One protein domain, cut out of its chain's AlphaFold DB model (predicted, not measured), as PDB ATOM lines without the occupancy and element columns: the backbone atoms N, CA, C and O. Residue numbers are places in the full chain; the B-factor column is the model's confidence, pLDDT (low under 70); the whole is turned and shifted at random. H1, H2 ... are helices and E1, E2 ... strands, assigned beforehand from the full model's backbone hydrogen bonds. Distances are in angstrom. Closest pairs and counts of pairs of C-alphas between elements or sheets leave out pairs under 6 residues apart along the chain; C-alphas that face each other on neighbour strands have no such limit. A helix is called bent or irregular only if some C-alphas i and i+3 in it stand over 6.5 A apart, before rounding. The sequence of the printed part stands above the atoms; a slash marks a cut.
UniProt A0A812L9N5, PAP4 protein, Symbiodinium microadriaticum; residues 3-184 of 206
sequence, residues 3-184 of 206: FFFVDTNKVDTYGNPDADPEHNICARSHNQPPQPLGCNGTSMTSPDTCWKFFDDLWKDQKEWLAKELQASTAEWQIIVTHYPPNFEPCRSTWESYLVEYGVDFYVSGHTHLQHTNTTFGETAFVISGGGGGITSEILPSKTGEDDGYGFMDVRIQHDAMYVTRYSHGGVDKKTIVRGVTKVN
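This is residues 3 to 184 of the 206 residues of the protein "PAP4 protein" of Symbiodinium microadriaticum (UniProt A0A812L9N5). A strongly twisted five-stranded sheet and a three-stranded sheet, E6 to E8, make a sandwich, while H3 and the long H2 pack on the larger sheet. The first residues of H2 run on beyond that sheet beside short H1 and the looped residues 13 to 46. The printed part has 182 residues with three named helices and eight named strands, in the order E1 H1 H2 E2 H3 E3 E4 E5 E6 E7 E8; the class is mixed, with under half of the residues in named elements. The mixed sheet runs E1 E2 E3 E5 E4, the antiparallel one E6 E7 E8. The whole is compact, with a radius of gyration of the C-alphas of 18.2 A, and spans 48 by 46 by 25 A.

E1, residues 3 to 6, is an edge strand parallel to E2, residues 77 to 81, with N 4 and O 78 2.8 A apart. Between them, H1, residues 9 to 12, touches H2, residues 47 to 71, through residues 51 to 58 of H2 alone; the closest C-alphas, of Lys 10 and Phe 54, are 5.2 A apart. H2 is on the sheet at a height of 7.4 A and runs along the strands, at 12 degrees to E1 on the local plane. H3, residues 91 to 101, is over E3, residues 105 to 108, at a height of 9.5 A. H2 and H3 touch at a shallow tilt of 17 degrees, the same way, closest at the C-alphas of Leu 69 and Tyr 101, 6.0 A. E1, H1, H2, E2 and E2, H3, E3 are strand-helix-strand units, helices joining parallel neighbour strands, with right-handed crossovers. E4, residues 114 to 120, and E5, residues 123 to 128, form a hairpin, with N 115 and O 127 2.8 A apart. E6, residues 150 to 156, E7, residues 161 to 167, and E8, residues 176 to 183, form a meander, each strand the antiparallel neighbour of the one before; N 153 and O 164 are 2.9 A apart. The sandwich's facing parts are 10.4 A centre to centre. O i to N i+4 pairs are within hydrogen-bond range in 17 of 21 in H2 and 6 of 7 in H3; H1 is too short for one.

E1 begins at C-alpha 3 (30.641, 35.853, 33.966). H2 spans 36.8 A and is irregular, with C-alphas 48 and 51 7.4 A apart. H3 spans 15.4 A, E6 20.0 A, E7 19.7 A and E8 21.1 A, ending at C-alpha 183 (32.407, 40.569, 19.500).

The farthest C-alphas, of Pro 34 and Asp 159, are 54.9 A apart. The printed part has no cut. The links H1 to H2 and E5 to E6 are long. Mean pLDDT of the printed part is 93.3, and no printed residue is under 70.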
ATOM      1  N   PHE A   3      29.744  34.768  33.587       98.06
ATOM      2  CA  PHE A   3      30.641  35.853  33.966       98.06
ATOM      3  C   PHE A   3      31.510  35.401  35.134       98.06
ATOM      4  O   PHE A   3      30.996  35.018  36.184       98.06
ATOM      5  N   PHE A   4      32.821  35.507  34.963       98.38
ATOM      6  CA  PHE A   4      33.812  35.176  35.972       98.38
ATOM      7  C   PHE A   4      34.452  36.466  36.476       98.38
ATOM      8  O   PHE A   4      35.181  37.138  35.745       98.38
ATOM      9  N   PHE A   5      34.149  36.824  37.722       98.50
ATOM     10  CA  PHE A   5      34.694  38.010  38.376       98.50
ATOM     11  C   PHE A   5      35.963  37.632  39.126       98.50
ATOM     12  O   PHE A   5      35.922  36.806  40.038       98.50
ATOM     13  N   VAL A   6      37.083  38.225  38.727       98.19
ATOM     14  CA  VAL A   6      38.411  37.869  39.230       98.19
ATOM     15  C   VAL A   6      39.076  39.115  39.796       98.19
ATOM     16  O   VAL A   6      39.058  40.173  39.169       98.19
ATOM     17  N   ASP A   7      39.671  38.998  40.973       97.06
ATOM     18  CA  ASP A   7      40.467  40.051  41.587       97.06
ATOM     19  C   ASP A   7      41.891  40.016  41.013       97.06
ATOM     20  O   ASP A   7      42.540  38.974  40.952       97.06
ATOM     21  N   THR A   8      42.366  41.167  40.547       97.25
ATOM     22  CA  THR A   8      43.719  41.340  39.996       97.25
ATOM     23  C   THR A   8      44.525  42.388  40.753       97.25
ATOM     24  O   THR A   8      45.568  42.817  40.274       97.25
ATOM     25  N   ASN A   9      44.111  42.760  41.970       95.69
ATOM     26  CA  ASN A   9      44.814  43.745  42.800       95.69
ATOM     27  C   ASN A   9      46.242  43.334  43.158       95.69
ATOM     28  O   ASN A   9      47.036  44.197  43.507       95.69
ATOM     29  N   LYS A  10      46.608  42.059  42.963       95.56
ATOM     30  CA  LYS A  10      48.005  41.608  42.996       95.56
ATOM     31  C   LYS A  10      48.942  42.488  42.149       95.56
ATOM     32  O   LYS A  10      50.104  42.623  42.522       95.56
ATOM     33  N   VAL A  11      48.461  43.060  41.040       96.88
ATOM     34  CA  VAL A  11      49.237  43.953  40.157       96.88
ATOM     35  C   VAL A  11      49.844  45.134  40.921       96.88
ATOM     36  O   VAL A  11      51.041  45.371  40.789       96.88
ATOM     37  N   ASP A  12      49.073  45.772  41.802       95.88
ATOM     38  CA  ASP A  12      49.489  46.964  42.557       95.88
ATOM     39  C   ASP A  12      49.751  46.642  44.039       95.88
ATOM     40  O   ASP A  12      49.455  47.420  44.948       95.88
ATOM     41  N   THR A  13      50.304  45.460  44.321       94.12
ATOM     42  CA  THR A  13      50.694  45.074  45.686       94.12
ATOM     43  C   THR A  13      52.150  44.647  45.723       94.12
ATOM     44  O   THR A  13      52.585  43.768  44.979       94.12
ATOM     45  N   TYR A  14      52.918  45.264  46.620       93.62
ATOM     46  CA  TYR A  14      54.356  45.041  46.713       93.62
ATOM     47  C   TYR A  14      54.738  44.492  48.083       93.62
ATOM     48  O   TYR A  14      54.247  44.945  49.115       93.62
ATOM     49  N   GLY A  15      55.688  43.552  48.093       92.06
ATOM     50  CA  GLY A  15      56.243  42.990  49.329       92.06
ATOM     51  C   GLY A  15      56.913  44.031  50.232       92.06
ATOM     52  O   GLY A  15      56.934  43.876  51.449       92.06
ATOM     53  N   ASN A  16      57.446  45.098  49.634       95.19
ATOM     54  CA  ASN A  16      57.922  46.273  50.353       95.19
ATOM     55  C   ASN A  16      56.800  47.329  50.396       95.19
ATOM     56  O   ASN A  16      56.483  47.886  49.345       95.19
ATOM     57  N   PRO A  17      56.230  47.661  51.569       93.44
ATOM     58  CA  PRO A  17      55.136  48.628  51.674       93.44
ATOM     59  C   PRO A  17      55.573  50.086  51.463       93.44
ATOM     60  O   PRO A  17      54.726  50.970  51.418       93.44
ATOM     61  N   ASP A  18      56.870  50.368  51.330       95.25
ATOM     62  CA  ASP A  18      57.367  51.696  50.943       95.25
ATOM     63  C   ASP A  18      57.662  51.793  49.434       95.25
ATOM     64  O   ASP A  18      58.060  52.850  48.944       95.25
ATOM     65  N   ALA A  19      57.515  50.689  48.688       95.75
ATOM     66  CA  ALA A  19      57.674  50.694  47.240       95.75
ATOM     67  C   ALA A  19      56.436  51.288  46.569       95.75
ATOM     68  O   ALA A  19      55.315  50.931  46.932       95.75
ATOM     69  N   ASP A  20      56.688  52.164  45.595       94.19
ATOM     70  CA  ASP A  20      55.694  52.824  44.745       94.19
ATOM     71  C   ASP A  20      54.433  53.281  45.502       94.19
ATOM     72  O   ASP A  20      53.334  52.798  45.233       94.19
ATOM     73  N   PRO A  21      54.578  54.165  46.507       92.94
ATOM     74  CA  PRO A  21      53.512  54.454  47.463       92.94
ATOM     75  C   PRO A  21      52.230  55.003  46.825       92.94
ATOM     76  O   PRO A  21      51.166  54.844  47.408       92.94
ATOM     77  N   GLU A  22      52.323  55.608  45.639       91.56
ATOM     78  CA  GLU A  22      51.175  56.192  44.937       91.56
ATOM     79  C   GLU A  22      50.324  55.148  44.190       91.56
ATOM     80  O   GLU A  22      49.158  55.417  43.905       91.56
ATOM     81  N   HIS A  23      50.874  53.964  43.893       90.94
ATOM     82  CA  HIS A  23      50.151  52.867  43.231       90.94
ATOM     83  C   HIS A  23      49.944  51.672  44.164       90.94
ATOM     84  O   HIS A  23      48.929  50.992  44.094       90.94
ATOM     85  N   ASN A  24      50.874  51.430  45.086       94.06
ATOM     86  CA  ASN A  24      50.827  50.304  46.001       94.06
ATOM     87  C   ASN A  24      49.625  50.402  46.951       94.06
ATOM     88  O   ASN A  24      49.619  51.186  47.900       94.06
ATOM     89  N   ILE A  25      48.641  49.525  46.769       91.69
ATOM     90  CA  ILE A  25      47.447  49.437  47.625       91.69
ATOM     91  C   ILE A  25      47.845  49.180  49.093       91.69
ATOM     92  O   ILE A  25      47.178  49.629  50.028       91.69
ATOM     93  N   CYS A  26      48.972  48.498  49.301       92.31
ATOM     94  CA  CYS A  26      49.543  48.191  50.608       92.31
ATOM     95  C   CYS A  26      50.534  49.258  51.108       92.31
ATOM     96  O   CYS A  26      51.291  48.989  52.043       92.31
ATOM     97  N   ALA A  27      50.574  50.451  50.504       93.38
ATOM     98  CA  ALA A  27      51.540  51.486  50.845       93.38
ATOM     99  C   ALA A  27      51.440  51.911  52.313       93.38
ATOM    100  O   ALA A  27      50.369  52.274  52.816       93.38
ATOM    101  N   ARG A  28      52.581  51.943  53.007       91.69
ATOM    102  CA  ARG A  28      52.627  52.342  54.416       91.69
ATOM    103  C   ARG A  28      52.225  53.803  54.599       91.69
ATOM    104  O   ARG A  28      51.575  54.123  55.588       91.69
ATOM    105  N   SER A  29      52.578  54.685  53.665       92.06
ATOM    106  CA  SER A  29      52.266  56.126  53.698       92.06
ATOM    107  C   SER A  29      50.769  56.424  53.813       92.06
ATOM    108  O   SER A  29      50.395  57.410  54.448       92.06
ATOM    109  N   HIS A  30      49.918  55.566  53.246       88.56
ATOM    110  CA  HIS A  30      48.461  55.738  53.223       88.56
ATOM    111  C   HIS A  30      47.730  54.912  54.289       88.56
ATOM    112  O   HIS A  30      46.529  55.075  54.485       88.56
ATOM    113  N   ASN A  31      48.465  54.082  55.033       86.88
ATOM    114  CA  ASN A  31      47.946  53.186  56.059       86.88
ATOM    115  C   ASN A  31      48.682  53.432  57.389       86.88
ATOM    116  O   ASN A  31      49.475  52.608  57.844       86.88
ATOM    117  N   GLN A  32      48.448  54.603  57.996       82.88
ATOM    118  CA  GLN A  32      49.064  55.041  59.257       82.88
ATOM    119  C   GLN A  32      48.017  55.270  60.359       82.88
ATOM    120  O   GLN A  32      46.900  55.710  60.066       82.88
ATOM    121  N   PRO A  33      48.375  55.087  61.644       80.06
ATOM    122  CA  PRO A  33      47.535  55.521  62.755       80.06
ATOM    123  C   PRO A  33      47.188  57.022  62.656       80.06
ATOM    124  O   PRO A  33      48.022  57.817  62.220       80.06
ATOM    125  N   PRO A  34      45.983  57.444  63.083       80.81
ATOM    126  CA  PRO A  34      44.986  56.664  63.819       80.81
ATOM    127  C   PRO A  34      44.070  55.799  62.933       80.81
ATOM    128  O   PRO A  34      43.120  55.219  63.458       80.81
ATOM    129  N   GLN A  35      44.310  55.714  61.618       74.44
ATOM    130  CA  GLN A  35      43.481  54.898  60.731       74.44
ATOM    131  C   GLN A  35      43.697  53.398  61.000       74.44
ATOM    132  O   GLN A  35      44.810  52.993  61.356       74.44
ATOM    133  N   PRO A  36      42.661  52.554  60.843       72.75
ATOM    134  CA  PRO A  36      42.814  51.107  60.946       72.75
ATOM    135  C   PRO A  36      43.851  50.588  59.938       72.75
ATOM    136  O   PRO A  36      43.727  50.833  58.744       72.75
ATOM    137  N   LEU A  37      44.847  49.834  60.411       75.75
ATOM    138  CA  LEU A  37      45.937  49.261  59.596       75.75
ATOM    139  C   LEU A  37      45.516  48.033  58.762       75.75
ATOM    140  O   LEU A  37      46.359  47.301  58.247       75.75
ATOM    141  N   GLY A  38      44.215  47.771  58.670       74.12
ATOM    142  CA  GLY A  38      43.653  46.588  58.033       74.12
ATOM    143  C   GLY A  38      42.323  46.889  57.360       74.12
ATOM    144  O   GLY A  38      41.692  47.916  57.618       74.12
ATOM    145  N   CYS A  39      41.873  45.967  56.513       74.81
ATOM    146  CA  CYS A  39      40.575  46.067  55.857       74.81
ATOM    147  C   CYS A  39      39.560  45.201  56.600       74.81
ATOM    148  O   CYS A  39      39.771  44.007  56.812       74.81
ATOM    149  N   ASN A  40      38.444  45.803  57.007       76.44
ATOM    150  CA  ASN A  40      37.411  45.075  57.731       76.44
ATOM    151  C   ASN A  40      36.883  43.900  56.889       76.44
ATOM    152  O   ASN A  40      36.535  44.079  55.725       76.44
ATOM    153  N   GLY A  41      36.809  42.711  57.489       77.69
ATOM    154  CA  GLY A  41      36.387  41.488  56.800       77.69
ATOM    155  C   GLY A  41      37.498  40.735  56.060       77.69
ATOM    156  O   GLY A  41      37.203  39.710  55.452       77.69
ATOM    157  N   THR A  42      38.759  41.178  56.134       81.19
ATOM    158  CA  THR A  42      39.914  40.426  55.614       81.19
ATOM    159  C   THR A  42      40.866  40.015  56.740       81.19
ATOM    160  O   THR A  42      40.754  40.470  57.878       81.19
ATOM    161  N   SER A  43      41.821  39.131  56.435       82.88
ATOM    162  CA  SER A  43      42.909  38.770  57.359       82.88
ATOM    163  C   SER A  43      44.028  39.823  57.414       82.88
ATOM    164  O   SER A  43      45.003  39.648  58.149       82.88
ATOM    165  N   MET A  44      43.910  40.912  56.646       87.56
ATOM    166  CA  MET A  44      44.930  41.953  56.573       87.56
ATOM    167  C   MET A  44      44.907  42.809  57.832       87.56
ATOM    168  O   MET A  44      43.892  43.406  58.187       87.56
ATOM    169  N   THR A  45      46.055  42.887  58.490       86.06
ATOM    170  CA  THR A  45      46.223  43.602  59.765       86.06
ATOM    171  C   THR A  45      47.397  44.579  59.753       86.06
ATOM    172  O   THR A  45      47.563  45.333  60.711       86.06
ATOM    173  N   SER A  46      48.213  44.564  58.693       89.19
ATOM    174  CA  SER A  46      49.352  45.461  58.516       89.19
ATOM    175  C   SER A  46      49.676  45.666  57.027       89.19
ATOM    176  O   SER A  46      49.580  44.706  56.253       89.19
ATOM    177  N   PRO A  47      50.158  46.859  56.632       90.19
ATOM    178  CA  PRO A  47      50.797  47.097  55.336       90.19
ATOM    179  C   PRO A  47      51.911  46.094  54.996       90.19
ATOM    180  O   PRO A  47      52.016  45.659  53.853       90.19
ATOM    181  N   ASP A  48      52.700  45.653  55.984       91.19
ATOM    182  CA  ASP A  48      53.838  44.744  55.758       91.19
ATOM    183  C   ASP A  48      53.411  43.324  55.322       91.19
ATOM    184  O   ASP A  48      54.205  42.576  54.749       91.19
ATOM    185  N   THR A  49      52.159  42.933  55.588       91.00
ATOM    186  CA  THR A  49      51.609  41.610  55.234       91.00
ATOM    187  C   THR A  49      50.437  41.675  54.256       91.00
ATOM    188  O   THR A  49      49.964  40.633  53.807       91.00
ATOM    189  N   CYS A  50      49.993  42.876  53.882       91.94
ATOM    190  CA  CYS A  50      48.872  43.113  52.974       91.94
ATOM    191  C   CYS A  50      49.066  42.438  51.605       91.94
ATOM    192  O   CYS A  50      48.172  41.737  51.135       91.94
ATOM    193  N   TRP A  51      50.260  42.536  51.011       93.38
ATOM    194  CA  TRP A  51      50.559  41.919  49.712       93.38
ATOM    195  C   TRP A  51      50.318  40.403  49.709       93.38
ATOM    196  O   TRP A  51      49.842  39.840  48.726       93.38
ATOM    197  N   LYS A  52      50.586  39.733  50.839       93.56
ATOM    198  CA  LYS A  52      50.433  38.283  50.958       93.56
ATOM    199  C   LYS A  52      48.972  37.853  50.829       93.56
ATOM    200  O   LYS A  52      48.706  36.799  50.260       93.56
ATOM    201  N   PHE A  53      48.035  38.660  51.324       93.31
ATOM    202  CA  PHE A  53      46.608  38.387  51.164       93.31
ATOM    203  C   PHE A  53      46.208  38.367  49.684       93.31
ATOM    204  O   PHE A  53      45.546  37.428  49.254       93.31
ATOM    205  N   PHE A  54      46.645  39.357  48.900       94.62
ATOM    206  CA  PHE A  54      46.351  39.415  47.465       94.62
ATOM    207  C   PHE A  54      47.076  38.322  46.672       94.62
ATOM    208  O   PHE A  54      46.516  37.789  45.716       94.62
ATOM    209  N   ASP A  55      48.279  37.928  47.093       95.38
ATOM    210  CA  ASP A  55      48.993  36.781  46.525       95.38
ATOM    211  C   ASP A  55      48.250  35.461  46.736       95.38
ATOM    212  O   ASP A  55      48.081  34.692  45.785       95.38
ATOM    213  N   ASP A  56      47.802  35.211  47.967       95.69
ATOM    214  CA  ASP A  56      47.048  34.011  48.317       95.69
ATOM    215  C   ASP A  56      45.676  34.021  47.604       95.69
ATOM    216  O   ASP A  56      45.315  33.035  46.960       95.69
ATOM    217  N   LEU A  57      44.967  35.161  47.589       95.56
ATOM    218  CA  LEU A  57      43.699  35.328  46.865       95.56
ATOM    219  C   LEU A  57      43.855  35.073  45.361       95.56
ATOM    220  O   LEU A  57      43.055  34.346  44.776       95.56
ATOM    221  N   TRP A  58      44.885  35.642  44.730       97.56
ATOM    222  CA  TRP A  58      45.148  35.435  43.308       97.56
ATOM    223  C   TRP A  58      45.447  33.970  42.996       97.56
ATOM    224  O   TRP A  58      44.987  33.439  41.984       97.56
ATOM    225  N   LYS A  59      46.213  33.290  43.857       97.88
ATOM    226  CA  LYS A  59      46.480  31.860  43.702       97.88
ATOM    227  C   LYS A  59      45.177  31.057  43.733       97.88
ATOM    228  O   LYS A  59      44.925  30.303  42.792       97.88
ATOM    229  N   ASP A  60      44.353  31.265  44.755       97.94
ATOM    230  CA  ASP A  60      43.088  30.549  44.929       97.94
ATOM    231  C   ASP A  60      42.119  30.841  43.771       97.94
ATOM    232  O   ASP A  60      41.493  29.931  43.222       97.94
ATOM    233  N   GLN A  61      42.041  32.100  43.329       98.19
ATOM    234  CA  GLN A  61      41.187  32.493  42.211       98.19
ATOM    235  C   GLN A  61      41.649  31.933  40.871       98.19
ATOM    236  O   GLN A  61      40.796  31.612  40.053       98.19
ATOM    237  N   LYS A  62      42.954  31.769  40.623       98.00
ATOM    238  CA  LYS A  62      43.426  31.104  39.397       98.00
ATOM    239  C   LYS A  62      42.992  29.645  39.337       98.00
ATOM    240  O   LYS A  62      42.502  29.203  38.302       98.00
ATOM    241  N   GLU A  63      43.159  28.914  40.439       98.31
ATOM    242  CA  GLU A  63      42.754  27.506  40.531       98.31
ATOM    243  C   GLU A  63      41.234  27.357  40.360       98.31
ATOM    244  O   GLU A  63      40.770  26.516  39.587       98.31
ATOM    245  N   TRP A  64      40.461  28.223  41.021       98.62
ATOM    246  CA  TRP A  64      39.011  28.302  40.848       98.62
ATOM    247  C   TRP A  64      38.622  28.637  39.404       98.62
ATOM    248  O   TRP A  64      37.841  27.911  38.795       98.62
ATOM    249  N   LEU A  65      39.197  29.690  38.824       98.44
ATOM    250  CA  LEU A  65      38.848  30.166  37.490       98.44
ATOM    251  C   LEU A  65      39.132  29.112  36.421       98.44
ATOM    252  O   LEU A  65      38.284  28.889  35.565       98.44
ATOM    253  N   ALA A  66      40.287  28.442  36.478       97.88
ATOM    254  CA  ALA A  66      40.614  27.359  35.552       97.88
ATOM    255  C   ALA A  66      39.566  26.237  35.608       97.88
ATOM    256  O   ALA A  66      39.089  25.772  34.573       97.88
ATOM    257  N   LYS A  67      39.151  25.842  36.819       97.88
ATOM    258  CA  LYS A  67      38.114  24.828  37.021       97.88
ATOM    259  C   LYS A  67      36.766  25.264  36.439       97.88
ATOM    260  O   LYS A  67      36.140  24.477  35.731       97.88
ATOM    261  N   GLU A  68      36.315  26.479  36.736       97.62
ATOM    262  CA  GLU A  68      35.008  26.961  36.277       97.62
ATOM    263  C   GLU A  68      34.993  27.208  34.761       97.62
ATOM    264  O   GLU A  68      34.050  26.814  34.079       97.62
ATOM    265  N   LEU A  69      36.072  27.762  34.200       95.81
ATOM    266  CA  LEU A  69      36.215  27.938  32.757       95.81
ATOM    267  C   LEU A  69      36.223  26.599  32.009       95.81
ATOM    268  O   LEU A  69      35.627  26.498  30.939       95.81
ATOM    269  N   GLN A  70      36.867  25.572  32.567       95.25
ATOM    270  CA  GLN A  70      36.900  24.229  31.988       95.25
ATOM    271  C   GLN A  70      35.545  23.505  32.074       95.25
ATOM    272  O   GLN A  70      35.254  22.660  31.223       95.25
ATOM    273  N   ALA A  71      34.748  23.788  33.108       94.56
ATOM    274  CA  ALA A  71      33.442  23.169  33.340       94.56
ATOM    275  C   ALA A  71      32.281  23.904  32.649       94.56
ATOM    276  O   ALA A  71      31.229  23.305  32.419       94.56
ATOM    277  N   SER A  72      32.468  25.185  32.330       93.81
ATOM    278  CA  SER A  72      31.477  26.042  31.683       93.81
ATOM    279  C   SER A  72      30.988  25.446  30.364       93.81
ATOM    280  O   SER A  72      31.768  25.094  29.480       93.81
ATOM    281  N   THR A  73      29.667  25.397  30.213       91.00
ATOM    282  CA  THR A  73      28.986  25.003  28.965       91.00
ATOM    283  C   THR A  73      28.241  26.172  28.324       91.00
ATOM    284  O   THR A  73      27.521  25.988  27.343       91.00
ATOM    285  N   ALA A  74      28.391  27.381  28.873       91.94
ATOM    286  CA  ALA A  74      27.765  28.570  28.328       91.94
ATOM    287  C   ALA A  74      28.319  28.939  26.947       91.94
ATOM    288  O   ALA A  74      29.509  28.828  26.683       91.94
ATOM    289  N   GLU A  75      27.443  29.485  26.100       90.31
ATOM    290  CA  GLU A  75      27.798  30.021  24.774       90.31
ATOM    291  C   GLU A  75      28.812  31.171  24.822       90.31
ATOM    292  O   GLU A  75      29.480  31.434  23.831       90.31
ATOM    293  N   TRP A  76      28.884  31.872  25.958       95.19
ATOM    294  CA  TRP A  76      29.758  33.022  26.157       95.19
ATOM    295  C   TRP A  76      30.447  32.904  27.509       95.19
ATOM    296  O   TRP A  76      29.758  32.890  28.535       95.19
ATOM    297  N   GLN A  77      31.775  32.881  27.502       96.38
ATOM    298  CA  GLN A  77      32.634  32.954  28.678       96.38
ATOM    299  C   GLN A  77      33.249  34.347  28.768       96.38
ATOM    300  O   GLN A  77      34.004  34.774  27.889       96.38
ATOM    301  N   ILE A  78      32.914  35.064  29.839       97.88
ATOM    302  CA  ILE A  78      33.276  36.470  30.016       97.88
ATOM    303  C   ILE A  78      34.072  36.619  31.306       97.88
ATOM    304  O   ILE A  78      33.582  36.272  32.377       97.88
ATOM    305  N   ILE A  79      35.283  37.166  31.222       98.38
ATOM    306  CA  ILE A  79      36.069  37.531  32.406       98.38
ATOM    307  C   ILE A  79      35.877  39.017  32.688       98.38
ATOM    308  O   ILE A  79      36.000  39.848  31.790       98.38
ATOM    309  N   VAL A  80      35.604  39.345  33.948       98.56
ATOM    310  CA  VAL A  80      35.524  40.719  34.449       98.56
ATOM    311  C   VAL A  80      36.547  40.884  35.561       98.56
ATOM    312  O   VAL A  80      36.543  40.136  36.537       98.56
ATOM    313  N   THR A  81      37.437  41.856  35.422       98.38
ATOM    314  CA  THR A  81      38.493  42.094  36.407       98.38
ATOM    315  C   THR A  81      38.915  43.561  36.426       98.38
ATOM    316  O   THR A  81      38.403  44.365  35.652       98.38
ATOM    317  N   HIS A  82      39.795  43.955  37.346       96.88
ATOM    318  CA  HIS A  82      40.198  45.353  37.462       96.88
ATOM    319  C   HIS A  82      41.226  45.751  36.392       96.88
ATOM    320  O   HIS A  82      40.987  46.717  35.668       96.88
ATOM    321  N   TYR A  83      42.321  45.001  36.240       97.75
ATOM    322  CA  TYR A  83      43.450  45.383  35.380       97.75
ATOM    323  C   TYR A  83      43.327  44.857  33.940       97.75
ATOM    324  O   TYR A  83      42.799  43.765  33.731       97.75
ATOM    325  N   PRO A  84      43.841  45.589  32.933       97.38
ATOM    326  CA  PRO A  84      44.034  45.071  31.582       97.38
ATOM    327  C   PRO A  84      44.937  43.821  31.545       97.38
ATOM    328  O   PRO A  84      45.860  43.693  32.354       97.38
ATOM    329  N   PRO A  85      44.759  42.914  30.565       96.88
ATOM    330  CA  PRO A  85      45.436  41.618  30.539       96.88
ATOM    331  C   PRO A  85      46.947  41.716  30.282       96.88
ATOM    332  O   PRO A  85      47.664  40.745  30.489       96.88
ATOM    333  N   ASN A  86      47.449  42.867  29.833       95.81
ATOM    334  CA  ASN A  86      48.871  43.105  29.588       95.81
ATOM    335  C   ASN A  86      49.660  43.539  30.837       95.81
ATOM    336  O   ASN A  86      50.869  43.741  30.719       95.81
ATOM    337  N   PHE A  87      49.010  43.703  31.993       96.88
ATOM    338  CA  PHE A  87      49.669  44.117  33.233       96.88
ATOM    339  C   PHE A  87      50.336  42.931  33.939       96.88
ATOM    340  O   PHE A  87      49.769  41.842  34.075       96.88
ATOM    341  N   GLU A  88      51.563  43.154  34.399       96.31
ATOM    342  CA  GLU A  88      52.312  42.190  35.201       96.31
ATOM    343  C   GLU A  88      51.910  42.284  36.678       96.31
ATOM    344  O   GLU A  88      51.531  43.359  37.128       96.31
ATOM    345  N   PRO A  89      51.993  41.190  37.454       95.75
ATOM    346  CA  PRO A  89      52.510  39.865  37.091       95.75
ATOM    347  C   PRO A  89      51.438  38.904  36.529       95.75
ATOM    348  O   PRO A  89      51.681  37.703  36.390       95.75
ATOM    349  N   CYS A  90      50.217  39.387  36.277       97.44
ATOM    350  CA  CYS A  90      49.082  38.541  35.895       97.44
ATOM    351  C   CYS A  90      49.068  38.164  34.405       97.44
ATOM    352  O   CYS A  90      48.453  37.161  34.038       97.44
ATOM    353  N   ARG A  91      49.772  38.921  33.557       97.31
ATOM    354  CA  ARG A  91      49.794  38.770  32.096       97.31
ATOM    355  C   ARG A  91      49.976  37.335  31.613       97.31
ATOM    356  O   ARG A  91      49.176  36.856  30.814       97.31
ATOM    357  N   SER A  92      50.990  36.633  32.114       97.19
ATOM    358  CA  SER A  92      51.289  35.252  31.697       97.19
ATOM    359  C   SER A  92      50.121  34.280  31.924       97.19
ATOM    360  O   SER A  92      49.909  33.357  31.139       97.19
ATOM    361  N   THR A  93      49.317  34.505  32.970       97.31
ATOM    362  CA  THR A  93      48.104  33.713  33.224       97.31
ATOM    363  C   THR A  93      47.054  33.992  32.155       97.31
ATOM    364  O   THR A  93      46.445  33.059  31.642       97.31
ATOM    365  N   TRP A  94      46.876  35.255  31.765       97.75
ATOM    366  CA  TRP A  94      45.931  35.635  30.717       97.75
ATOM    367  C   TRP A  94      46.357  35.148  29.331       97.75
ATOM    368  O   TRP A  94      45.510  34.678  28.575       97.75
ATOM    369  N   GLU A  95      47.653  35.159  29.015       95.75
ATOM    370  CA  GLU A  95      48.181  34.588  27.762       95.75
ATOM    371  C   GLU A  95      47.823  33.103  27.622       95.75
ATOM    372  O   GLU A  95      47.467  32.653  26.533       95.75
ATOM    373  N   SER A  96      47.839  32.359  28.731       95.19
ATOM    374  CA  SER A  96      47.441  30.953  28.768       95.19
ATOM    375  C   SER A  96      45.918  30.774  28.803       95.19
ATOM    376  O   SER A  96      45.360  30.172  27.890       95.19
ATOM    377  N   TYR A  97      45.213  31.311  29.800       96.31
ATOM    378  CA  TYR A  97      43.811  30.955  30.072       96.31
ATOM    379  C   TYR A  97      42.853  31.421  28.978       96.31
ATOM    380  O   TYR A  97      41.919  30.702  28.614       96.31
ATOM    381  N   LEU A  98      43.092  32.602  28.403       95.25
ATOM    382  CA  LEU A  98      42.254  33.127  27.326       95.25
ATOM    383  C   LEU A  98      42.350  32.244  26.070       95.25
ATOM    384  O   LEU A  98      41.354  32.015  25.375       95.25
ATOM    385  N   VAL A  99      43.530  31.671  25.812       92.88
ATOM    386  CA  VAL A  99      43.788  30.757  24.690       92.88
ATOM    387  C   VAL A  99      43.466  29.305  25.018       92.88
ATOM    388  O   VAL A  99      43.097  28.586  24.098       92.88
ATOM    389  N   GLU A 100      43.533  28.862  26.272       93.38
ATOM    390  CA  GLU A 100      43.247  27.483  26.701       93.38
ATOM    391  C   GLU A 100      41.750  27.246  26.894       93.38
ATOM    392  O   GLU A 100      41.213  26.301  26.320       93.38
ATOM    393  N   TYR A 101      41.034  28.197  27.505       93.38
ATOM    394  CA  TYR A 101      39.599  28.073  27.803       93.38
ATOM    395  C   TYR A 101      38.669  28.887  26.914       93.38
ATOM    396  O   TYR A 101      37.485  28.612  26.864       93.38
ATOM    397  N   GLY A 102      39.200  29.783  26.083       92.62
ATOM    398  CA  GLY A 102      38.450  30.234  24.900       92.62
ATOM    399  C   GLY A 102      37.518  31.369  25.212       92.62
ATOM    400  O   GLY A 102      36.576  31.596  24.473       92.62
ATOM    401  N   VAL A 103      37.849  32.084  26.282       95.69
ATOM    402  CA  VAL A 103      37.177  33.282  26.747       95.69
ATOM    403  C   VAL A 103      36.916  34.202  25.562       95.69
ATOM    404  O   VAL A 103      37.840  34.577  24.828       95.69
ATOM    405  N   ASP A 104      35.648  34.535  25.373       96.25
ATOM    406  CA  ASP A 104      35.177  35.377  24.282       96.25
ATOM    407  C   ASP A 104      35.511  36.836  24.541       96.25
ATOM    408  O   ASP A 104      35.947  37.564  23.646       96.25
ATOM    409  N   PHE A 105      35.307  37.247  25.794       97.38
ATOM    410  CA  PHE A 105      35.302  38.643  26.176       97.38
ATOM    411  C   PHE A 105      35.981  38.873  27.525       97.38
ATOM    412  O   PHE A 105      35.685  38.205  28.514       97.38
ATOM    413  N   TYR A 106      36.883  39.847  27.558       98.12
ATOM    414  CA  TYR A 106      37.573  40.299  28.758       98.12
ATOM    415  C   TYR A 106      37.245  41.770  28.999       98.12
ATOM    416  O   TYR A 106      37.476  42.621  28.136       98.12
ATOM    417  N   VAL A 107      36.725  42.069  30.184       98.19
ATOM    418  CA  VAL A 107      36.355  43.417  30.612       98.19
ATOM    419  C   VAL A 107      37.286  43.849  31.731       98.19
ATOM    420  O   VAL A 107      37.352  43.181  32.764       98.19
ATOM    421  N   SER A 108      37.971  44.978  31.542       97.56
ATOM    422  CA  SER A 108      38.753  45.613  32.602       97.56
ATOM    423  C   SER A 108      38.403  47.076  32.825       97.56
ATOM    424  O   SER A 108      37.659  47.686  32.057       97.56
ATOM    425  N   GLY A 109      38.987  47.647  33.874       95.12
ATOM    426  CA  GLY A 109      39.112  49.081  34.091       95.12
ATOM    427  C   GLY A 109      40.582  49.438  34.299       95.12
ATOM    428  O   GLY A 109      41.399  49.178  33.412       95.12
ATOM    429  N   HIS A 110      40.884  49.994  35.479       94.88
ATOM    430  CA  HIS A 110      42.195  50.458  35.955       94.88
ATOM    431  C   HIS A 110      42.792  51.613  35.145       94.88
ATOM    432  O   HIS A 110      43.014  52.677  35.701       94.88
ATOM    433  N   THR A 111      42.963  51.466  33.831       94.19
ATOM    434  CA  THR A 111      43.263  52.611  32.964       94.19
ATOM    435  C   THR A 111      41.983  53.434  32.809       94.19
ATOM    436  O   THR A 111      41.026  52.985  32.177       94.19
ATOM    437  N   HIS A 112      41.946  54.605  33.436       94.19
ATOM    438  CA  HIS A 112      40.869  55.594  33.544       94.19
ATOM    439  C   HIS A 112      40.424  56.250  32.215       94.19
ATOM    440  O   HIS A 112      40.162  57.453  32.139       94.19
ATOM    441  N   LEU A 113      40.275  55.456  31.162       95.12
ATOM    442  CA  LEU A 113      39.690  55.839  29.884       95.12
ATOM    443  C   LEU A 113      38.776  54.726  29.366       95.12
ATOM    444  O   LEU A 113      38.606  53.672  29.990       95.12
ATOM    445  N   GLN A 114      38.170  54.960  28.210       95.44
ATOM    446  CA  GLN A 114      37.413  53.967  27.467       95.44
ATOM    447  C   GLN A 114      38.201  53.485  26.249       95.44
ATOM    448  O   GLN A 114      38.602  54.271  25.391       95.44
ATOM    449  N   HIS A 115      38.376  52.172  26.128       94.56
ATOM    450  CA  HIS A 115      39.049  51.554  24.992       94.56
ATOM    451  C   HIS A 115      38.341  50.273  24.550       94.56
ATOM    452  O   HIS A 115      37.962  49.445  25.373       94.56
ATOM    453  N   THR A 116      38.158  50.101  23.241       91.25
ATOM    454  CA  THR A 116      37.600  48.877  22.635       91.25
ATOM    455  C   THR A 116      38.328  48.571  21.324       91.25
ATOM    456  O   THR A 116      39.274  49.268  20.969       91.25
ATOM    457  N   ASN A 117      37.868  47.556  20.579       80.06
ATOM    458  CA  ASN A 117      38.507  47.050  19.354       80.06
ATOM    459  C   ASN A 117      39.928  46.512  19.583       80.06
ATOM    460  O   ASN A 117      40.731  46.454  18.655       80.06
ATOM    461  N   THR A 118      40.222  46.093  20.809       82.50
ATOM    462  CA  THR A 118      41.452  45.392  21.158       82.50
ATOM    463  C   THR A 118      41.220  43.899  21.252       82.50
ATOM    464  O   THR A 118      40.136  43.444  21.626       82.50
ATOM    465  N   THR A 119      42.263  43.136  20.948       90.56
ATOM    466  CA  THR A 119      42.303  41.706  21.227       90.56
ATOM    467  C   THR A 119      43.532  41.375  22.056       90.56
ATOM    468  O   THR A 119      44.574  42.023  21.950       90.56
ATOM    469  N   PHE A 120      43.402  40.350  22.888       90.94
ATOM    470  CA  PHE A 120      44.523  39.720  23.565       90.94
ATOM    471  C   PHE A 120      44.589  38.270  23.086       90.94
ATOM    472  O   PHE A 120      43.776  37.429  23.473       90.94
ATOM    473  N   GLY A 121      45.469  38.017  22.115       89.25
ATOM    474  CA  GLY A 121      45.305  36.873  21.219       89.25
ATOM    475  C   GLY A 121      44.022  37.031  20.396       89.25
ATOM    476  O   GLY A 121      43.846  38.037  19.708       89.25
ATOM    477  N   GLU A 122      43.119  36.055  20.493       91.69
ATOM    478  CA  GLU A 122      41.806  36.070  19.824       91.69
ATOM    479  C   GLU A 122      40.655  36.547  20.727       91.69
ATOM    480  O   GLU A 122      39.547  36.762  20.240       91.69
ATOM    481  N   THR A 123      40.880  36.697  22.036       95.31
ATOM    482  CA  THR A 123      39.856  37.193  22.966       95.31
ATOM    483  C   THR A 123      39.640  38.679  22.745       95.31
ATOM    484  O   THR A 123      40.602  39.452  22.761       95.31
ATOM    485  N   ALA A 124      38.385  39.095  22.577       96.19
ATOM    486  CA  ALA A 124      38.055  40.509  22.538       96.19
ATOM    487  C   ALA A 124      38.240  41.119  23.930       96.19
ATOM    488  O   ALA A 124      37.790  40.568  24.933       96.19
ATOM    489  N   PHE A 125      38.895  42.271  23.988       96.12
ATOM    490  CA  PHE A 125      39.230  42.948  25.230       96.12
ATOM    491  C   PHE A 125      38.754  44.400  25.194       96.12
ATOM    492  O   PHE A 125      38.845  45.051  24.148       96.12
ATOM    493  N   VAL A 126      38.258  44.906  26.325       97.69
ATOM    494  CA  VAL A 126      37.872  46.313  26.500       97.69
ATOM    495  C   VAL A 126      38.348  46.865  27.836       97.69
ATOM    496  O   VAL A 126      38.379  46.156  28.841       97.69
ATOM    497  N   ILE A 127      38.627  48.166  27.845       97.19
ATOM    498  CA  ILE A 127      38.896  48.957  29.044       97.19
ATOM    499  C   ILE A 127      37.720  49.904  29.247       97.19
ATOM    500  O   ILE A 127      37.500  50.798  28.437       97.19
ATOM    501  N   SER A 128      36.978  49.732  30.333       96.44
ATOM    502  CA  SER A 128      35.913  50.620  30.796       96.44
ATOM    503  C   SER A 128      36.317  51.291  32.117       96.44
ATOM    504  O   SER A 128      35.582  51.229  33.101       96.44
ATOM    505  N   GLY A 129      37.504  51.908  32.168       95.56
ATOM    506  CA  GLY A 129      38.036  52.526  33.391       95.56
ATOM    507  C   GLY A 129      37.624  53.986  33.600       95.56
ATOM    508  O   GLY A 129      37.765  54.513  34.700       95.56
ATOM    509  N   GLY A 130      37.046  54.631  32.587       94.62
ATOM    510  CA  GLY A 130      36.554  56.013  32.617       94.62
ATOM    511  C   GLY A 130      35.321  56.291  33.494       94.62
ATOM    512  O   GLY A 130      34.555  57.200  33.194       94.62
ATOM    513  N   GLY A 131      35.073  55.540  34.567       92.69
ATOM    514  CA  GLY A 131      33.826  55.636  35.346       92.69
ATOM    515  C   GLY A 131      33.635  56.928  36.158       92.69
ATOM    516  O   GLY A 131      32.560  57.131  36.718       92.69
ATOM    517  N   GLY A 132      34.650  57.800  36.233       86.12
ATOM    518  CA  GLY A 132      34.597  59.066  36.982       86.12
ATOM    519  C   GLY A 132      35.535  59.158  38.191       86.12
ATOM    520  O   GLY A 132      35.263  59.928  39.109       86.12
ATOM    521  N   GLY A 133      36.624  58.378  38.215       77.50
ATOM    522  CA  GLY A 133      37.711  58.536  39.192       77.50
ATOM    523  C   GLY A 133      38.440  59.886  39.081       77.50
ATOM    524  O   GLY A 133      38.185  60.667  38.160       77.50
ATOM    525  N   ILE A 134      39.362  60.148  40.022       71.12
ATOM    526  CA  ILE A 134      40.011  61.460  40.244       71.12
ATOM    527  C   ILE A 134      40.544  62.106  38.953       71.12
ATOM    528  O   ILE A 134      40.339  63.304  38.763       71.12
ATOM    529  N   THR A 135      41.151  61.335  38.045       80.94
ATOM    530  CA  THR A 135      41.591  61.814  36.722       80.94
ATOM    531  C   THR A 135      41.597  60.691  35.693       80.94
ATOM    532  O   THR A 135      42.102  59.610  35.988       80.94
ATOM    533  N   SER A 136      41.116  60.959  34.479       84.31
ATOM    534  CA  SER A 136      41.368  60.110  33.307       84.31
ATOM    535  C   SER A 136      42.791  60.284  32.763       84.31
ATOM    536  O   SER A 136      43.384  61.349  32.933       84.31
ATOM    537  N   GLU A 137      43.336  59.289  32.053       90.06
ATOM    538  CA  GLU A 137      44.661  59.401  31.402       90.06
ATOM    539  C   GLU A 137      44.664  60.387  30.231       90.06
ATOM    540  O   GLU A 137      45.721  60.816  29.768       90.06
ATOM    541  N   ILE A 138      43.483  60.761  29.740       90.25
ATOM    542  CA  ILE A 138      43.311  61.849  28.780       90.25
ATOM    543  C   ILE A 138      42.624  63.028  29.460       90.25
ATOM    544  O   ILE A 138      41.867  62.834  30.401       90.25
ATOM    545  N   LEU A 139      42.827  64.252  28.974       91.56
ATOM    546  CA  LEU A 139      42.065  65.407  29.457       91.56
ATOM    547  C   LEU A 139      40.623  65.338  28.918       91.56
ATOM    548  O   LEU A 139      40.449  65.443  27.700       91.56
ATOM    549  N   PRO A 140      39.589  65.204  29.776       92.19
ATOM    550  CA  PRO A 140      38.206  65.192  29.318       92.19
ATOM    551  C   PRO A 140      37.834  66.521  28.669       92.19
ATOM    552  O   PRO A 140      38.105  67.607  29.194       92.19
ATOM    553  N   SER A 141      37.165  66.447  27.526       94.06
ATOM    554  CA  SER A 141      36.616  67.612  26.850       94.06
ATOM    555  C   SER A 141      35.389  68.131  27.602       94.06
ATOM    556  O   SER A 141      34.603  67.369  28.159       94.06
ATOM    557  N   LYS A 142      35.141  69.445  27.561       94.25
ATOM    558  CA  LYS A 142      33.908  70.019  28.140       94.25
ATOM    559  C   LYS A 142      32.635  69.552  27.424       94.25
ATOM    560  O   LYS A 142      31.553  69.618  28.007       94.25
ATOM    561  N   THR A 143      32.762  69.127  26.168       95.75
ATOM    562  CA  THR A 143      31.647  68.684  25.325       95.75
ATOM    563  C   THR A 143      31.277  67.223  25.552       95.75
ATOM    564  O   THR A 143      30.165  66.846  25.200       95.75
ATOM    565  N   GLY A 144      32.174  66.414  26.126       94.50
ATOM    566  CA  GLY A 144      32.011  64.962  26.198       94.50
ATOM    567  C   GLY A 144      32.267  64.237  24.883       94.50
ATOM    568  O   GLY A 144      31.847  63.103  24.716       94.50
ATOM    569  N   GLU A 145      32.950  64.872  23.931       95.62
ATOM    570  CA  GLU A 145      33.316  64.236  22.657       95.62
ATOM    571  C   GLU A 145      34.714  63.619  22.753       95.62
ATOM    572  O   GLU A 145      35.610  63.898  21.957       95.62
ATOM    573  N   ASP A 146      34.901  62.799  23.780       94.81
ATOM    574  CA  ASP A 146      36.149  62.132  24.126       94.81
ATOM    575  C   ASP A 146      35.873  60.741  24.707       94.81
ATOM    576  O   ASP A 146      34.730  60.395  25.023       94.81
ATOM    577  N   ASP A 147      36.937  59.952  24.833       95.38
ATOM    578  CA  ASP A 147      36.899  58.603  25.396       95.38
ATOM    579  C   ASP A 147      37.486  58.579  26.822       95.38
ATOM    580  O   ASP A 147      38.002  57.560  27.263       95.38
ATOM    581  N   GLY A 148      37.447  59.707  27.542       95.00
ATOM    582  CA  GLY A 148      37.976  59.831  28.898       95.00
ATOM    583  C   GLY A 148      36.983  59.257  29.892       95.00
ATOM    584  O   GLY A 148      37.154  58.140  30.366       95.00
ATOM    585  N   TYR A 149      35.899  59.988  30.155       95.50
ATOM    586  CA  TYR A 149      34.846  59.515  31.052       95.50
ATOM    587  C   TYR A 149      33.641  58.919  30.318       95.50
ATOM    588  O   TYR A 149      33.277  59.362  29.228       95.50
ATOM    589  N   GLY A 150      32.988  57.939  30.941       95.44
ATOM    590  CA  GLY A 150      31.756  57.325  30.456       95.44
ATOM    591  C   GLY A 150      31.598  55.868  30.884       95.44
ATOM    592  O   GLY A 150      32.137  55.450  31.907       95.44
ATOM    593  N   PHE A 151      30.821  55.102  30.122       96.75
ATOM    594  CA  PHE A 151      30.510  53.706  30.427       96.75
ATOM    595  C   PHE A 151      30.217  52.909  29.154       96.75
ATOM    596  O   PHE A 151      29.917  53.470  28.098       96.75
ATOM    597  N   MET A 152      30.252  51.583  29.270       97.56
ATOM    598  CA  MET A 152      29.901  50.678  28.179       97.56
ATOM    599  C   MET A 152      28.602  49.927  28.468       97.56
ATOM    600  O   MET A 152      28.380  49.457  29.580       97.56
ATOM    601  N   ASP A 153      27.767  49.796  27.445       97.50
ATOM    602  CA  ASP A 153      26.588  48.930  27.426       97.50
ATOM    603  C   ASP A 153      26.903  47.670  26.618       97.50
ATOM    604  O   ASP A 153      27.421  47.758  25.499       97.50
ATOM    605  N   VAL A 154      26.598  46.501  27.178       96.94
ATOM    606  CA  VAL A 154      26.884  45.202  26.569       96.94
ATOM    607  C   VAL A 154      25.575  44.485  26.271       96.94
ATOM    608  O   VAL A 154      24.870  44.028  27.170       96.94
ATOM    609  N   ARG A 155      25.281  44.314  24.980       97.75
ATOM    610  CA  ARG A 155      24.146  43.523  24.499       97.75
ATOM    611  C   ARG A 155      24.629  42.177  23.980       97.75
ATOM    612  O   ARG A 155      25.312  42.124  22.959       97.75
ATOM    613  N   ILE A 156      24.225  41.101  24.645       96.12
ATOM    614  CA  ILE A 156      24.592  39.725  24.291       96.12
ATOM    615  C   ILE A 156      23.453  39.077  23.498       96.12
ATOM    616  O   ILE A 156      22.295  39.124  23.912       96.12
ATOM    617  N   GLN A 157      23.787  38.483  22.357       94.75
ATOM    618  CA  GLN A 157      22.909  37.656  21.531       94.75
ATOM    619  C   GLN A 157      23.578  36.296  21.303       94.75
ATOM    620  O   GLN A 157      24.746  36.110  21.630       94.75
ATOM    621  N   HIS A 158      22.840  35.338  20.747       89.50
ATOM    622  CA  HIS A 158      23.364  33.996  20.474       89.50
ATOM    623  C   HIS A 158      24.561  34.018  19.499       89.50
ATOM    624  O   HIS A 158      25.532  33.298  19.685       89.50
ATOM    625  N   ASP A 159      24.516  34.850  18.455       91.06
ATOM    626  CA  ASP A 159      25.509  34.881  17.371       91.06
ATOM    627  C   ASP A 159      26.514  36.041  17.463       91.06
ATOM    628  O   ASP A 159      27.487  36.087  16.705       91.06
ATOM    629  N   ALA A 160      26.280  36.998  18.363       94.81
ATOM    630  CA  ALA A 160      27.134  38.163  18.543       94.81
ATOM    631  C   ALA A 160      26.914  38.862  19.887       94.81
ATOM    632  O   ALA A 160      25.809  38.908  20.424       94.81
ATOM    633  N   MET A 161      27.955  39.530  20.370       96.31
ATOM    634  CA  MET A 161      27.865  40.515  21.441       96.31
ATOM    635  C   MET A 161      28.206  41.902  20.890       96.31
ATOM    636  O   MET A 161      29.060  42.050  20.018       96.31
ATOM    637  N   TYR A 162      27.520  42.931  21.380       97.50
ATOM    638  CA  TYR A 162      27.726  44.321  20.982       97.50
ATOM    639  C   TYR A 162      28.077  45.160  22.202       97.50
ATOM    640  O   TYR A 162      27.317  45.187  23.165       97.50
ATOM    641  N   VAL A 163      29.199  45.870  22.129       97.88
ATOM    642  CA  VAL A 163      29.689  46.767  23.176       97.88
ATOM    643  C   VAL A 163      29.550  48.198  22.681       97.88
ATOM    644  O   VAL A 163      30.280  48.621  21.785       97.88
ATOM    645  N   THR A 164      28.595  48.938  23.233       98.12
ATOM    646  CA  THR A 164      28.365  50.349  22.903       98.12
ATOM    647  C   THR A 164      29.067  51.222  23.927       98.12
ATOM    648  O   THR A 164      28.792  51.109  25.118       98.12
ATOM    649  N   ARG A 165      29.950  52.113  23.477       97.00
ATOM    650  CA  ARG A 165      30.626  53.077  24.353       97.00
ATOM    651  C   ARG A 165      29.835  54.373  24.427       97.00
ATOM    652  O   ARG A 165      29.585  54.991  23.388       97.00
ATOM    653  N   TYR A 166      29.512  54.811  25.633       97.81
ATOM    654  CA  TYR A 166      28.896  56.104  25.904       97.81
ATOM    655  C   TYR A 166      29.913  57.020  26.571       97.81
ATOM    656  O   TYR A 166      30.582  56.612  27.516       97.81
ATOM    657  N   SER A 167      30.030  58.260  26.101       97.06
ATOM    658  CA  SER A 167      30.823  59.275  26.803       97.06
ATOM    659  C   SER A 167      30.001  59.967  27.895       97.06
ATOM    660  O   SER A 167      28.774  59.858  27.934       97.06
ATOM    661  N   HIS A 168      30.675  60.714  28.769       95.19
ATOM    662  CA  HIS A 168      30.091  61.460  29.892       95.19
ATOM    663  C   HIS A 168      29.111  62.573  29.493       95.19
ATOM    664  O   HIS A 168      28.408  63.106  30.349       95.19
ATOM    665  N   GLY A 169      29.032  62.923  28.208       95.12
ATOM    666  CA  GLY A 169      28.016  63.846  27.697       95.12
ATOM    667  C   GLY A 169      28.302  65.327  27.942       95.12
ATOM    668  O   GLY A 169      27.501  66.177  27.539       95.12
ATOM    669  N   GLY A 170      29.429  65.641  28.590       93.94
ATOM    670  CA  GLY A 170      29.850  66.998  28.901       93.94
ATOM    671  C   GLY A 170      28.899  67.731  29.846       93.94
ATOM    672  O   GLY A 170      27.973  67.172  30.435       93.94
ATOM    673  N   VAL A 171      29.108  69.041  29.964       92.00
ATOM    674  CA  VAL A 171      28.274  69.911  30.818       92.00
ATOM    675  C   VAL A 171      26.809  69.975  30.368       92.00
ATOM    676  O   VAL A 171      25.922  70.226  31.182       92.00
ATOM    677  N   ASP A 172      26.561  69.691  29.089       93.50
ATOM    678  CA  ASP A 172      25.231  69.676  28.478       93.50
ATOM    679  C   ASP A 172      24.476  68.354  28.715       93.50
ATOM    680  O   ASP A 172      23.316  68.243  28.322       93.50
ATOM    681  N   LYS A 173      25.114  67.349  29.339       92.81
ATOM    682  CA  LYS A 173      24.531  66.027  29.649       92.81
ATOM    683  C   LYS A 173      23.967  65.306  28.418       92.81
ATOM    684  O   LYS A 173      22.906  64.682  28.476       92.81
ATOM    685  N   LYS A 174      24.656  65.417  27.281       95.88
ATOM    686  CA  LYS A 174      24.242  64.787  26.020       95.88
ATOM    687  C   LYS A 174      24.433  63.275  26.079       95.88
ATOM    688  O   LYS A 174      25.410  62.783  26.631       95.88
ATOM    689  N   THR A 175      23.553  62.526  25.425       97.31
ATOM    690  CA  THR A 175      23.822  61.115  25.127       97.31
ATOM    691  C   THR A 175      24.753  61.041  23.921       97.31
ATOM    692  O   THR A 175      24.327  61.299  22.797       97.31
ATOM    693  N   ILE A 176      26.023  60.706  24.156       97.88
ATOM    694  CA  ILE A 176      27.053  60.632  23.114       97.88
ATOM    695  C   ILE A 176      27.508  59.182  22.971       97.88
ATOM    696  O   ILE A 176      28.135  58.634  23.877       97.88
ATOM    697  N   VAL A 177      27.214  58.571  21.821       97.81
ATOM    698  CA  VAL A 177      27.708  57.235  21.460       97.81
ATOM    699  C   VAL A 177      29.044  57.380  20.740       97.81
ATOM    700  O   VAL A 177      29.118  57.955  19.657       97.81
ATOM    701  N   ARG A 178      30.102  56.825  21.329       96.12
ATOM    702  CA  ARG A 178      31.475  56.869  20.801       96.12
ATOM    703  C   ARG A 178      31.792  55.723  19.845       96.12
ATOM    704  O   ARG A 178      32.852  55.711  19.222       96.12
ATOM    705  N   GLY A 179      30.915  54.729  19.756       95.38
ATOM    706  CA  GLY A 179      31.043  53.604  18.837       95.38
ATOM    707  C   GLY A 179      30.397  52.331  19.365       95.38
ATOM    708  O   GLY A 179      30.038  52.242  20.538       95.38
ATOM    709  N   VAL A 180      30.280  51.348  18.472       96.69
ATOM    710  CA  VAL A 180      29.789  50.000  18.776       96.69
ATOM    711  C   VAL A 180      30.818  48.989  18.281       96.69
ATOM    712  O   VAL A 180      31.150  48.969  17.096       96.69
ATOM    713  N   THR A 181      31.307  48.141  19.178       95.56
ATOM    714  CA  THR A 181      32.205  47.027  18.861       95.56
ATOM    715  C   THR A 181      31.398  45.736  18.818       95.56
ATOM    716  O   THR A 181      30.673  45.432  19.762       95.56
ATOM    717  N   LYS A 182      31.527  44.963  17.736       95.75
ATOM    718  CA  LYS A 182      30.975  43.605  17.653       95.75
ATOM    719  C   LYS A 182      32.025  42.604  18.135       95.75
ATOM    720  O   LYS A 182      33.142  42.602  17.626       95.75
ATOM    721  N   VAL A 183      31.643  41.737  19.058       95.12
ATOM    722  CA  VAL A 183      32.407  40.569  19.500       95.12
ATOM    723  C   VAL A 183      31.715  39.333  18.933       95.12
ATOM    724  O   VAL A 183      30.495  39.196  19.033       95.12
ATOM    725  N   ASN A 184      32.481  38.465  18.279       91.50
ATOM    726  CA  ASN A 184      31.966  37.202  17.758       91.50
ATOM    727  C   ASN A 184      32.217  36.099  18.793       91.50
ATOM    728  O   ASN A 184      33.253  36.152  19.461       91.50
TER     729      ASN A 184